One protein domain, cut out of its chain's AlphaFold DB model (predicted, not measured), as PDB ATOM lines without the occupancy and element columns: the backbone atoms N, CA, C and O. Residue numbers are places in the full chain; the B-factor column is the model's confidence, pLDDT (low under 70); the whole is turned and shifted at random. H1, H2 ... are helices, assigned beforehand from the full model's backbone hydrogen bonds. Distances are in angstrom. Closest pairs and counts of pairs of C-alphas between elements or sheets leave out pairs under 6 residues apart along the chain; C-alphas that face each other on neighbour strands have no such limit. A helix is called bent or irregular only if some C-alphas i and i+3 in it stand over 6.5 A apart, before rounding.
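This is residues 88 to 177 of the 251 residues of the protein "L-arabinose transport system permease protein AraQ" of Cutibacterium acnes JCM 18909 (UniProt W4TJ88). One long helix, H1, makes the longest axis; from its last residue the chain folds back through three shorter helices, H2, H3 and H4, in a loose open frame with few contacts. The printed part has 90 residues, 80 of them in the four named helices, with no named strand, and its class is all helix; the whole is extended, radius of gyration of the C-alphas 18.8 A, spanning 59 by 31 by 26 A.

Find C-alpha 88 at (-51.563, 12.464, 76.344); H1 runs 51.9 A to residue 126, with a kink of 49 degrees near residue 95, and is irregular: C-alphas 94 and 97 are 7.1 A apart. H2 is residues 132 to 143, 16.9 A. H3, residues 147 to 164, spans 26.0 A. H4, residues 166 to 176, spans 14.5 A, ends at C-alpha (-35.237, 15.424, 56.009), and is only just irregular: C-alphas 168 and 171 are 6.6 A apart.

Look at Phe 124 and Ser 132, the closest C-alphas of H1 and H2, 7.5 A: these helices are close but not clearly touching, at a shallow tilt of 21 degrees, opposite ways. H1 and H4 are near each other. H1 and H3 are apart. H3 and H4 only just touch, with 3 pairs of C-alphas within 8 A, only at the corner; the closest are Gln 162 and Ala 169, 5.8 A. Every O i to N i+4 pair is within hydrogen-bond range in H2, against 33 of 35 in H1, 12 of 14 in H3 and 3 of 7 in H4, where 2 of 8 O i to N i+3 pairs are.

The farthest C-alphas, Gln 89 and Pro 130, are 60.7 A apart. The printed part has no cut, and its three links are tight. Residues 165 to 177 are under pLDDT 70.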
ATOM      1  N   TRP A  88     -50.753  12.463  77.565       84.12
ATOM      2  CA  TRP A  88     -51.563  12.464  76.344       84.12
ATOM      3  C   TRP A  88     -51.731  13.865  75.763       84.12
ATOM      4  O   TRP A  88     -51.607  14.037  74.554       84.12
ATOM      5  N   GLN A  89     -51.968  14.867  76.613       86.06
ATOM      6  CA  GLN A  89     -52.135  16.252  76.169       86.06
ATOM      7  C   GLN A  89     -50.831  16.813  75.581       86.06
ATOM      8  O   GLN A  89     -50.826  17.300  74.455       86.06
ATOM      9  N   ALA A  90     -49.705  16.619  76.275       84.94
ATOM     10  CA  ALA A  90     -48.390  17.020  75.771       84.94
ATOM     11  C   ALA A  90     -48.002  16.284  74.473       84.94
ATOM     12  O   ALA A  90     -47.433  16.885  73.561       84.94
ATOM     13  N   ALA A  91     -48.324  14.988  74.365       86.00
ATOM     14  CA  ALA A  91     -48.085  14.218  73.148       86.00
ATOM     15  C   ALA A  91     -48.948  14.710  71.980       86.00
ATOM     16  O   ALA A  91     -48.450  14.816  70.862       86.00
ATOM     17  N   TRP A  92     -50.220  15.036  72.223       88.88
ATOM     18  CA  TRP A  92     -51.125  15.533  71.191       88.88
ATOM     19  C   TRP A  92     -50.677  16.888  70.643       88.88
ATOM     20  O   TRP A  92     -50.577  17.040  69.426       88.88
ATOM     21  N   ASP A  93     -50.323  17.832  71.514       88.88
ATOM     22  CA  ASP A  93     -49.875  19.168  71.102       88.88
ATOM     23  C   ASP A  93     -48.589  19.108  70.261       88.88
ATOM     24  O   ASP A  93     -48.443  19.833  69.274       88.88
ATOM     25  N   ALA A  94     -47.674  18.193  70.598       87.69
ATOM     26  CA  ALA A  94     -46.452  17.977  69.829       87.69
ATOM     27  C   ALA A  94     -46.697  17.238  68.498       87.69
ATOM     28  O   ALA A  94     -46.033  17.521  67.496       87.69
ATOM     29  N   LEU A  95     -47.624  16.275  68.473       88.88
ATOM     30  CA  LEU A  95     -47.778  15.332  67.363       88.88
ATOM     31  C   LEU A  95     -48.832  15.767  66.333       88.88
ATOM     32  O   LEU A  95     -48.682  15.462  65.147       88.88
ATOM     33  N   ALA A  96     -49.865  16.508  66.738       89.56
ATOM     34  CA  ALA A  96     -50.970  16.915  65.869       89.56
ATOM     35  C   ALA A  96     -50.520  17.661  64.591       89.56
ATOM     36  O   ALA A  96     -50.991  17.301  63.505       89.56
ATOM     37  N   PRO A  97     -49.565  18.620  64.635       86.94
ATOM     38  CA  PRO A  97     -49.102  19.299  63.424       86.94
ATOM     39  C   PRO A  97     -48.363  18.364  62.454       86.94
ATOM     40  O   PRO A  97     -48.501  18.490  61.235       86.94
ATOM     41  N   ALA A  98     -47.577  17.420  62.979       84.00
ATOM     42  CA  ALA A  98     -46.850  16.443  62.172       84.00
ATOM     43  C   ALA A  98     -47.804  15.412  61.548       84.00
ATOM     44  O   ALA A  98     -47.679  15.100  60.360       84.00
ATOM     45  N   LEU A  99     -48.802  14.954  62.313       87.75
ATOM     46  CA  LEU A  99     -49.844  14.050  61.829       87.75
ATOM     47  C   LEU A  99     -50.609  14.660  60.660       87.75
ATOM     48  O   LEU A  99     -50.702  14.015  59.618       87.75
ATOM     49  N   GLY A 100     -51.060  15.913  60.776       87.06
ATOM     50  CA  GLY A 100     -51.769  16.597  59.690       87.06
ATOM     51  C   GLY A 100     -50.961  16.643  58.389       87.06
ATOM     52  O   GLY A 100     -51.471  16.296  57.326       87.06
ATOM     53  N   ARG A 101     -49.668  16.982  58.467       84.38
ATOM     54  CA  ARG A 101     -48.776  17.023  57.291       84.38
ATOM     55  C   ARG A 101     -48.572  15.642  56.673       84.38
ATOM     56  O   ARG A 101     -48.638  15.501  55.454       84.38
ATOM     57  N   SER A 102     -48.346  14.624  57.503       83.88
ATOM     58  CA  SER A 102     -48.159  13.250  57.029       83.88
ATOM     59  C   SER A 102     -49.431  12.674  56.401       83.88
ATOM     60  O   SER A 102     -49.350  12.006  55.373       83.88
ATOM     61  N   LEU A 103     -50.603  12.998  56.957       89.56
ATOM     62  CA  LEU A 103     -51.894  12.552  56.450       89.56
ATOM     63  C   LEU A 103     -52.182  13.152  55.074       89.56
ATOM     64  O   LEU A 103     -52.560  12.422  54.163       89.56
ATOM     65  N   VAL A 104     -51.942  14.456  54.897       89.19
ATOM     66  CA  VAL A 104     -52.093  15.120  53.592       89.19
ATOM     67  C   VAL A 104     -51.201  14.458  52.539       89.19
ATOM     68  O   VAL A 104     -51.674  14.147  51.447       89.19
ATOM     69  N   MET A 105     -49.937  14.176  52.874       84.06
ATOM     70  CA  MET A 105     -49.015  13.502  51.951       84.06
ATOM     71  C   MET A 105     -49.438  12.063  51.651       84.06
ATOM     72  O   MET A 105     -49.402  11.651  50.495       84.06
ATOM     73  N   ALA A 106     -49.873  11.306  52.661       92.25
ATOM     74  CA  ALA A 106     -50.329   9.931  52.492       92.25
ATOM     75  C   ALA A 106     -51.576   9.853  51.601       92.25
ATOM     76  O   ALA A 106     -51.625   9.024  50.698       92.25
ATOM     77  N   VAL A 107     -52.554  10.739  51.811       94.56
ATOM     78  CA  VAL A 107     -53.777  10.805  50.996       94.56
ATOM     79  C   VAL A 107     -53.444  11.186  49.557       94.56
ATOM     80  O   VAL A 107     -53.882  10.507  48.630       94.56
ATOM     81  N   LEU A 108     -52.630  12.225  49.355       91.88
ATOM     82  CA  LEU A 108     -52.227  12.655  48.017       91.88
ATOM     83  C   LEU A 108     -51.468  11.543  47.275       91.88
ATOM     84  O   LEU A 108     -51.797  11.224  46.132       91.88
ATOM     85  N   ALA A 109     -50.498  10.912  47.939       90.88
ATOM     86  CA  ALA A 109     -49.730   9.808  47.373       90.88
ATOM     87  C   ALA A 109     -50.611   8.588  47.069       90.88
ATOM     88  O   ALA A 109     -50.459   7.979  46.011       90.88
ATOM     89  N   ALA A 110     -51.559   8.253  47.950       96.31
ATOM     90  CA  ALA A 110     -52.490   7.148  47.742       96.31
ATOM     91  C   ALA A 110     -53.403   7.390  46.534       96.31
ATOM     92  O   ALA A 110     -53.577   6.481  45.726       96.31
ATOM     93  N   ILE A 111     -53.935   8.606  46.365       97.62
ATOM     94  CA  ILE A 111     -54.777   8.962  45.212       97.62
ATOM     95  C   ILE A 111     -53.979   8.836  43.912       97.62
ATOM     96  O   ILE A 111     -54.418   8.156  42.985       97.62
ATOM     97  N   ILE A 112     -52.788   9.438  43.850       95.25
ATOM     98  CA  ILE A 112     -51.935   9.381  42.652       95.25
ATOM     99  C   ILE A 112     -51.548   7.928  42.342       95.25
ATOM    100  O   ILE A 112     -51.663   7.487  41.199       95.25
ATOM    101  N   SER A 113     -51.144   7.160  43.356       94.69
ATOM    102  CA  SER A 113     -50.764   5.754  43.199       94.69
ATOM    103  C   SER A 113     -51.939   4.883  42.747       94.69
ATOM    104  O   SER A 113     -51.770   4.054  41.855       94.69
ATOM    105  N   ALA A 114     -53.141   5.105  43.285       97.06
ATOM    106  CA  ALA A 114     -54.345   4.384  42.882       97.06
ATOM    107  C   ALA A 114     -54.746   4.694  41.431       97.06
ATOM    108  O   ALA A 114     -55.097   3.782  40.679       97.06
ATOM    109  N   ILE A 115     -54.653   5.958  41.005       97.88
ATOM    110  CA  ILE A 115     -54.936   6.358  39.619       97.88
ATOM    111  C   ILE A 115     -53.926   5.710  38.664       97.88
ATOM    112  O   ILE A 115     -54.323   5.051  37.705       97.88
ATOM    113  N   LEU A 116     -52.625   5.827  38.942       95.62
ATOM    114  CA  LEU A 116     -51.586   5.238  38.092       95.62
ATOM    115  C   LEU A 116     -51.668   3.704  38.061       95.62
ATOM    116  O   LEU A 116     -51.540   3.092  37.000       95.62
ATOM    117  N   GLY A 117     -51.923   3.079  39.212       93.50
ATOM    118  CA  GLY A 117     -52.086   1.633  39.331       93.50
ATOM    119  C   GLY A 117     -53.308   1.117  38.570       93.50
ATOM    120  O   GLY A 117     -53.199   0.140  37.831       93.50
ATOM    121  N   SER A 118     -54.455   1.790  38.698       95.44
ATOM    122  CA  SER A 118     -55.681   1.411  37.983       95.44
ATOM    123  C   SER A 118     -55.557   1.599  36.474       95.44
ATOM    124  O   SER A 118     -56.010   0.734  35.723       95.44
ATOM    125  N   LEU A 119     -54.880   2.659  36.018       94.50
ATOM    126  CA  LEU A 119     -54.613   2.881  34.599       94.50
ATOM    127  C   LEU A 119     -53.731   1.769  34.016       94.50
ATOM    128  O   LEU A 119     -54.094   1.160  33.008       94.50
ATOM    129  N   ASN A 120     -52.618   1.447  34.681       90.75
ATOM    130  CA  ASN A 120     -51.723   0.371  34.253       90.75
ATOM    131  C   ASN A 120     -52.433  -0.991  34.263       90.75
ATOM    132  O   ASN A 120     -52.332  -1.752  33.300       90.75
ATOM    133  N   GLY A 121     -53.205  -1.283  35.315       89.50
ATOM    134  CA  GLY A 121     -54.005  -2.505  35.404       89.50
ATOM    135  C   GLY A 121     -55.049  -2.614  34.288       89.50
ATOM    136  O   GLY A 121     -55.211  -3.684  33.700       89.50
ATOM    137  N   TYR A 122     -55.712  -1.507  33.937       91.44
ATOM    138  CA  TYR A 122     -56.680  -1.466  32.839       91.44
ATOM    139  C   TYR A 122     -56.029  -1.745  31.478       91.44
ATOM    140  O   TYR A 122     -56.575  -2.518  30.685       91.44
ATOM    141  N   VAL A 123     -54.850  -1.167  31.223       88.81
ATOM    142  CA  VAL A 123     -54.086  -1.402  29.988       88.81
ATOM    143  C   VAL A 123     -53.733  -2.883  29.843       88.81
ATOM    144  O   VAL A 123     -53.995  -3.464  28.791       88.81
ATOM    145  N   PHE A 124     -53.231  -3.527  30.899       83.19
ATOM    146  CA  PHE A 124     -52.922  -4.962  30.851       83.19
ATOM    147  C   PHE A 124     -54.168  -5.849  30.716       83.19
ATOM    148  O   PHE A 124     -54.097  -6.903  30.086       83.19
ATOM    149  N   ALA A 125     -55.309  -5.435  31.272       86.31
ATOM    150  CA  ALA A 125     -56.545  -6.212  31.205       86.31
ATOM    151  C   ALA A 125     -57.219  -6.163  29.822       86.31
ATOM    152  O   ALA A 125     -57.771  -7.171  29.375       86.31
ATOM    153  N   LYS A 126     -57.203  -5.009  29.139       81.75
ATOM    154  CA  LYS A 126     -57.889  -4.841  27.843       81.75
ATOM    155  C   LYS A 126     -56.984  -4.926  26.617       81.75
ATOM    156  O   LYS A 126     -57.483  -5.291  25.552       81.75
ATOM    157  N   TRP A 127     -55.694  -4.612  26.720       79.81
ATOM    158  CA  TRP A 127     -54.799  -4.574  25.561       79.81
ATOM    159  C   TRP A 127     -53.946  -5.845  25.461       79.81
ATOM    160  O   TRP A 127     -52.973  -6.034  26.186       79.81
ATOM    161  N   LYS A 128     -54.308  -6.734  24.526       75.31
ATOM    162  CA  LYS A 128     -53.546  -7.955  24.215       75.31
ATOM    163  C   LYS A 128     -52.469  -7.658  23.172       75.31
ATOM    164  O   LYS A 128     -52.667  -7.904  21.987       75.31
ATOM    165  N   PHE A 129     -51.332  -7.120  23.607       81.44
ATOM    166  CA  PHE A 129     -50.162  -6.961  22.741       81.44
ATOM    167  C   PHE A 129     -49.311  -8.251  22.709       81.44
ATOM    168  O   PHE A 129     -49.239  -8.969  23.721       81.44
ATOM    169  N   PRO A 130     -48.660  -8.567  21.572       77.69
ATOM    170  CA  PRO A 130     -47.750  -9.705  21.460       77.69
ATOM    171  C   PRO A 130     -46.500  -9.435  22.314       77.69
ATOM    172  O   PRO A 130     -45.680  -8.591  21.974       77.69
ATOM    173  N   GLY A 131     -46.395 -10.097  23.470       84.88
ATOM    174  CA  GLY A 131     -45.347  -9.855  24.480       84.88
ATOM    175  C   GLY A 131     -45.866  -9.548  25.891       84.88
ATOM    176  O   GLY A 131     -45.078  -9.460  26.831       84.88
ATOM    177  N   SER A 132     -47.186  -9.443  26.072       83.94
ATOM    178  CA  SER A 132     -47.825  -9.151  27.369       83.94
ATOM    179  C   SER A 132     -47.443 -10.113  28.492       83.94
ATOM    180  O   SER A 132     -47.206  -9.675  29.617       83.94
ATOM    181  N   HIS A 133     -47.282 -11.398  28.184       86.38
ATOM    182  CA  HIS A 133     -46.851 -12.396  29.160       86.38
ATOM    183  C   HIS A 133     -45.420 -12.152  29.673       86.38
ATOM    184  O   HIS A 133     -45.149 -12.332  30.857       86.38
ATOM    185  N   VAL A 134     -44.496 -11.716  28.809       91.44
ATOM    186  CA  VAL A 134     -43.100 -11.452  29.200       91.44
ATOM    187  C   VAL A 134     -43.025 -10.230  30.111       91.44
ATOM    188  O   VAL A 134     -42.379 -10.285  31.153       91.44
ATOM    189  N   ILE A 135     -43.734  -9.153  29.760       89.75
ATOM    190  CA  ILE A 135     -43.780  -7.932  30.575       89.75
ATOM    191  C   ILE A 135     -44.411  -8.219  31.942       89.75
ATOM    192  O   ILE A 135     -43.866  -7.800  32.960       89.75
ATOM    193  N   PHE A 136     -45.506  -8.983  31.987       85.50
ATOM    194  CA  PHE A 136     -46.144  -9.378  33.246       85.50
ATOM    195  C   PHE A 136     -45.191 -10.157  34.166       85.50
ATOM    196  O   PHE A 136     -45.062  -9.834  35.348       85.50
ATOM    197  N   VAL A 137     -44.470 -11.140  33.617       91.38
ATOM    198  CA  VAL A 137     -43.478 -11.919  34.371       91.38
ATOM    199  C   VAL A 137     -42.311 -11.036  34.832       91.38
ATOM    200  O   VAL A 137     -41.885 -11.157  35.979       91.38
ATOM    201  N   LEU A 138     -41.835 -10.101  34.003       93.12
ATOM    202  CA  LEU A 138     -40.778  -9.156  34.380       93.12
ATOM    203  C   LEU A 138     -41.202  -8.239  35.540       93.12
ATOM    204  O   LEU A 138     -40.411  -8.024  36.456       93.12
ATOM    205  N   PHE A 139     -42.445  -7.744  35.547       89.06
ATOM    206  CA  PHE A 139     -42.995  -6.980  36.676       89.06
ATOM    207  C   PHE A 139     -43.034  -7.808  37.964       89.06
ATOM    208  O   PHE A 139     -42.632  -7.317  39.020       89.06
ATOM    209  N   LEU A 140     -43.475  -9.066  37.873       90.31
ATOM    210  CA  LEU A 140     -43.510  -9.974  39.018       90.31
ATOM    211  C   LEU A 140     -42.097 -10.227  39.570       90.31
ATOM    212  O   LEU A 140     -41.890 -10.131  40.777       90.31
ATOM    213  N   PHE A 141     -41.113 -10.463  38.696       93.94
ATOM    214  CA  PHE A 141     -39.702 -10.563  39.089       93.94
ATOM    215  C   PHE A 141     -39.163  -9.263  39.699       93.94
ATOM    216  O   PHE A 141     -38.442  -9.313  40.693       93.94
ATOM    217  N   GLY A 142     -39.550  -8.103  39.165       90.12
ATOM    218  CA  GLY A 142     -39.185  -6.796  39.712       90.12
ATOM    219  C   GLY A 142     -39.710  -6.565  41.133       90.12
ATOM    220  O   GLY A 142     -39.007  -5.976  41.950       90.12
ATOM    221  N   MET A 143     -40.896  -7.083  41.468       89.25
ATOM    222  CA  MET A 143     -41.450  -7.018  42.830       89.25
ATOM    223  C   MET A 143     -40.691  -7.878  43.850       89.25
ATOM    224  O   MET A 143     -40.753  -7.589  45.043       89.25
ATOM    225  N   PHE A 144     -39.961  -8.905  43.405       93.00
ATOM    226  CA  PHE A 144     -39.089  -9.685  44.288       93.00
ATOM    227  C   PHE A 144     -37.781  -8.960  44.632       93.00
ATOM    228  O   PHE A 144     -37.068  -9.400  45.536       93.00
ATOM    229  N   ILE A 145     -37.455  -7.849  43.957       90.75
ATOM    230  CA  ILE A 145     -36.288  -7.036  44.307       90.75
ATOM    231  C   ILE A 145     -36.551  -6.382  45.673       90.75
ATOM    232  O   ILE A 145     -37.522  -5.638  45.826       90.75
ATOM    233  N   PRO A 146     -35.700  -6.629  46.685       90.12
ATOM    234  CA  PRO A 146     -35.912  -6.087  48.015       90.12
ATOM    235  C   PRO A 146     -35.846  -4.561  47.977       90.12
ATOM    236  O   PRO A 146     -34.924  -3.979  47.404       90.12
ATOM    237  N   TYR A 147     -36.781  -3.913  48.673       87.88
ATOM    238  CA  TYR A 147     -36.880  -2.451  48.744       87.88
ATOM    239  C   TYR A 147     -35.547  -1.766  49.105       87.88
ATOM    240  O   TYR A 147     -35.226  -0.703  48.579       87.88
ATOM    241  N   GLN A 148     -34.728  -2.419  49.935       86.44
ATOM    242  CA  GLN A 148     -33.410  -1.937  50.360       86.44
ATOM    243  C   GLN A 148     -32.456  -1.649  49.185       86.44
ATOM    244  O   GLN A 148     -31.715  -0.671  49.231       86.44
ATOM    245  N   ALA A 149     -32.496  -2.449  48.111       90.38
ATOM    246  CA  ALA A 149     -31.615  -2.269  46.953       90.38
ATOM    247  C   ALA A 149     -31.974  -1.025  46.121       90.38
ATOM    248  O   ALA A 149     -31.103  -0.401  45.522       90.38
ATOM    249  N   ILE A 150     -33.255  -0.648  46.107       89.62
ATOM    250  CA  ILE A 150     -33.779   0.481  45.324       89.62
ATOM    251  C   ILE A 150     -33.672   1.791  46.120       89.62
ATOM    252  O   ILE A 150     -33.479   2.862  45.548       89.62
ATOM    253  N   MET A 151     -33.757   1.716  47.450       84.69
ATOM    254  CA  MET A 151     -33.781   2.890  48.326       84.69
ATOM    255  C   MET A 151     -32.458   3.682  48.296       84.69
ATOM    256  O   MET A 151     -32.482   4.913  48.285       84.69
ATOM    257  N   ILE A 152     -31.312   2.993  48.190       87.00
ATOM    258  CA  ILE A 152     -29.978   3.616  48.104       87.00
ATOM    259  C   ILE A 152     -29.861   4.555  46.885       87.00
ATOM    260  O   ILE A 152     -29.650   5.753  47.092       87.00
ATOM    261  N   PRO A 153     -30.033   4.091  45.629       87.19
ATOM    262  CA  PRO A 153     -29.902   4.962  44.460       87.19
ATOM    263  C   PRO A 153     -31.010   6.018  44.377       87.19
ATOM    264  O   PRO A 153     -30.735   7.151  43.986       87.19
ATOM    265  N   LEU A 154     -32.236   5.689  44.801       83.69
ATOM    266  CA  LEU A 154     -33.354   6.635  44.808       83.69
ATOM    267  C   LEU A 154     -33.057   7.854  45.695       83.69
ATOM    268  O   LEU A 154     -33.380   8.981  45.324       83.69
ATOM    269  N   SER A 155     -32.396   7.642  46.839       81.00
ATOM    270  CA  SER A 155     -31.983   8.740  47.721       81.00
ATOM    271  C   SER A 155     -30.950   9.665  47.065       81.00
ATOM    272  O   SER A 155     -31.053  10.883  47.199       81.00
ATOM    273  N   GLY A 156     -30.005   9.109  46.298       83.06
ATOM    274  CA  GLY A 156     -29.003   9.880  45.559       83.06
ATOM    275  C   GLY A 156     -29.618  10.712  44.435       83.06
ATOM    276  O   GLY A 156     -29.323  11.899  44.321       83.06
ATOM    277  N   MET A 157     -30.539  10.124  43.664       84.94
ATOM    278  CA  MET A 157     -31.285  10.838  42.617       84.94
ATOM    279  C   MET A 157     -32.118  11.986  43.196       84.94
ATOM    280  O   MET A 157     -32.172  13.068  42.622       84.94
ATOM    281  N   MET A 158     -32.737  11.775  44.361       79.75
ATOM    282  CA  MET A 158     -33.521  12.814  45.025       79.75
ATOM    283  C   MET A 158     -32.663  14.015  45.445       79.75
ATOM    284  O   MET A 158     -33.100  15.160  45.323       79.75
ATOM    285  N   LEU A 159     -31.442  13.762  45.928       80.38
ATOM    286  CA  LEU A 159     -30.490  14.813  46.296       80.38
ATOM    287  C   LEU A 159     -30.022  15.603  45.071       80.38
ATOM    288  O   LEU A 159     -29.932  16.825  45.151       80.38
ATOM    289  N   ASP A 160     -29.777  14.925  43.950       82.81
ATOM    290  CA  ASP A 160     -29.365  15.552  42.689       82.81
ATOM    291  C   ASP A 160     -30.469  16.455  42.108       82.81
ATOM    292  O   ASP A 160     -30.247  17.637  41.829       82.81
ATOM    293  N   ILE A 161     -31.710  15.957  42.061       78.94
ATOM    294  CA  ILE A 161     -32.885  16.729  41.615       78.94
ATOM    295  C   ILE A 161     -33.097  17.974  42.489       78.94
ATOM    296  O   ILE A 161     -33.464  19.036  41.983       78.94
ATOM    297  N   GLN A 162     -32.833  17.878  43.793       71.94
ATOM    298  CA  GLN A 162     -32.965  19.009  44.709       71.94
ATOM    299  C   GLN A 162     -31.937  20.125  44.443       71.94
ATOM    300  O   GLN A 162     -32.253  21.289  44.693       71.94
ATOM    301  N   GLN A 163     -30.750  19.809  43.906       70.31
ATOM    302  CA  GLN A 163     -29.762  20.821  43.499       70.31
ATOM    303  C   GLN A 163     -30.164  21.535  42.196       70.31
ATOM    304  O   GLN A 163     -29.906  22.728  42.050       70.31
ATOM    305  N   GLY A 164     -30.816  20.830  41.262       71.69
ATOM    306  CA  GLY A 164     -31.255  21.390  39.974       71.69
ATOM    307  C   GLY A 164     -32.611  22.110  40.008       71.69
ATOM    308  O   GLY A 164     -32.869  22.989  39.187       71.69
ATOM    309  N   ALA A 165     -33.483  21.764  40.956       65.38
ATOM    310  CA  ALA A 165     -34.842  22.287  41.054       65.38
ATOM    311  C   ALA A 165     -35.230  22.580  42.523       65.38
ATOM    312  O   ALA A 165     -35.908  21.776  43.170       65.38
ATOM    313  N   PRO A 166     -34.870  23.766  43.058       61.19
ATOM    314  CA  PRO A 166     -35.079  24.126  44.467       61.19
ATOM    315  C   PRO A 166     -36.551  24.170  44.904       61.19
ATOM    316  O   PRO A 166     -36.851  24.133  46.093       61.19
ATOM    317  N   TRP A 167     -37.498  24.227  43.967       59.84
ATOM    318  CA  TRP A 167     -38.934  24.183  44.257       59.84
ATOM    319  C   TRP A 167     -39.404  22.790  44.712       59.84
ATOM    320  O   TRP A 167     -40.339  22.697  45.507       59.84
ATOM    321  N   PHE A 168     -38.702  21.714  44.328       54.94
ATOM    322  CA  PHE A 168     -38.873  20.388  44.933       54.94
ATOM    323  C   PHE A 168     -38.263  20.296  46.329       54.94
ATOM    324  O   PHE A 168     -38.476  19.294  47.001       54.94
ATOM    325  N   ALA A 169     -37.533  21.308  46.810       54.91
ATOM    326  CA  ALA A 169     -36.982  21.284  48.155       54.91
ATOM    327  C   ALA A 169     -38.074  21.377  49.228       54.91
ATOM    328  O   ALA A 169     -37.876  20.836  50.304       54.91
ATOM    329  N   GLY A 170     -39.237  21.979  48.967       55.53
ATOM    330  CA  GLY A 170     -40.246  22.225  50.007       55.53
ATOM    331  C   GLY A 170     -40.739  20.967  50.740       55.53
ATOM    332  O   GLY A 170     -40.743  20.931  51.966       55.53
ATOM    333  N   ILE A 171     -41.106  19.909  50.014       59.84
ATOM    334  CA  ILE A 171     -41.737  18.705  50.593       59.84
ATOM    335  C   ILE A 171     -40.716  17.715  51.209       59.84
ATOM    336  O   ILE A 171     -40.935  17.262  52.330       59.84
ATOM    337  N   PRO A 172     -39.565  17.417  50.577       57.47
ATOM    338  CA  PRO A 172     -38.512  16.559  51.126       57.47
ATOM    339  C   PRO A 172     -37.634  17.260  52.169       57.47
ATOM    340  O   PRO A 172     -37.168  16.600  53.092       57.47
ATOM    341  N   THR A 173     -37.428  18.582  52.093       53.44
ATOM    342  CA  THR A 173     -36.687  19.328  53.137       53.44
ATOM    343  C   THR A 173     -37.479  19.375  54.441       53.44
ATOM    344  O   THR A 173     -36.877  19.282  55.504       53.44
ATOM    345  N   LEU A 174     -38.818  19.409  54.381       54.66
ATOM    346  CA  LEU A 174     -39.696  19.238  55.551       54.66
ATOM    347  C   LEU A 174     -39.630  17.826  56.167       54.66
ATOM    348  O   LEU A 174     -39.950  17.666  57.342       54.66
ATOM    349  N   VAL A 175     -39.227  16.816  55.390       57.31
ATOM    350  CA  VAL A 175     -39.106  15.410  55.824       57.31
ATOM    351  C   VAL A 175     -37.682  15.070  56.290       57.31
ATOM    352  O   VAL A 175     -37.510  14.246  57.184       57.31
ATOM    353  N   LEU A 176     -36.653  15.713  55.727       53.34
ATOM    354  CA  LEU A 176     -35.237  15.424  56.009       53.34
ATOM    355  C   LEU A 176     -34.581  16.413  56.986       53.34
ATOM    356  O   LEU A 176     -33.570  16.088  57.615       53.34
ATOM    357  N   VAL A 177     -35.165  17.596  57.179       54.88
ATOM    358  CA  VAL A 177     -34.826  18.480  58.297       54.88
ATOM    359  C   VAL A 177     -35.909  18.269  59.357       54.88
ATOM    360  O   VAL A 177     -37.020  18.767  59.200       54.88
TER     361      VAL A 177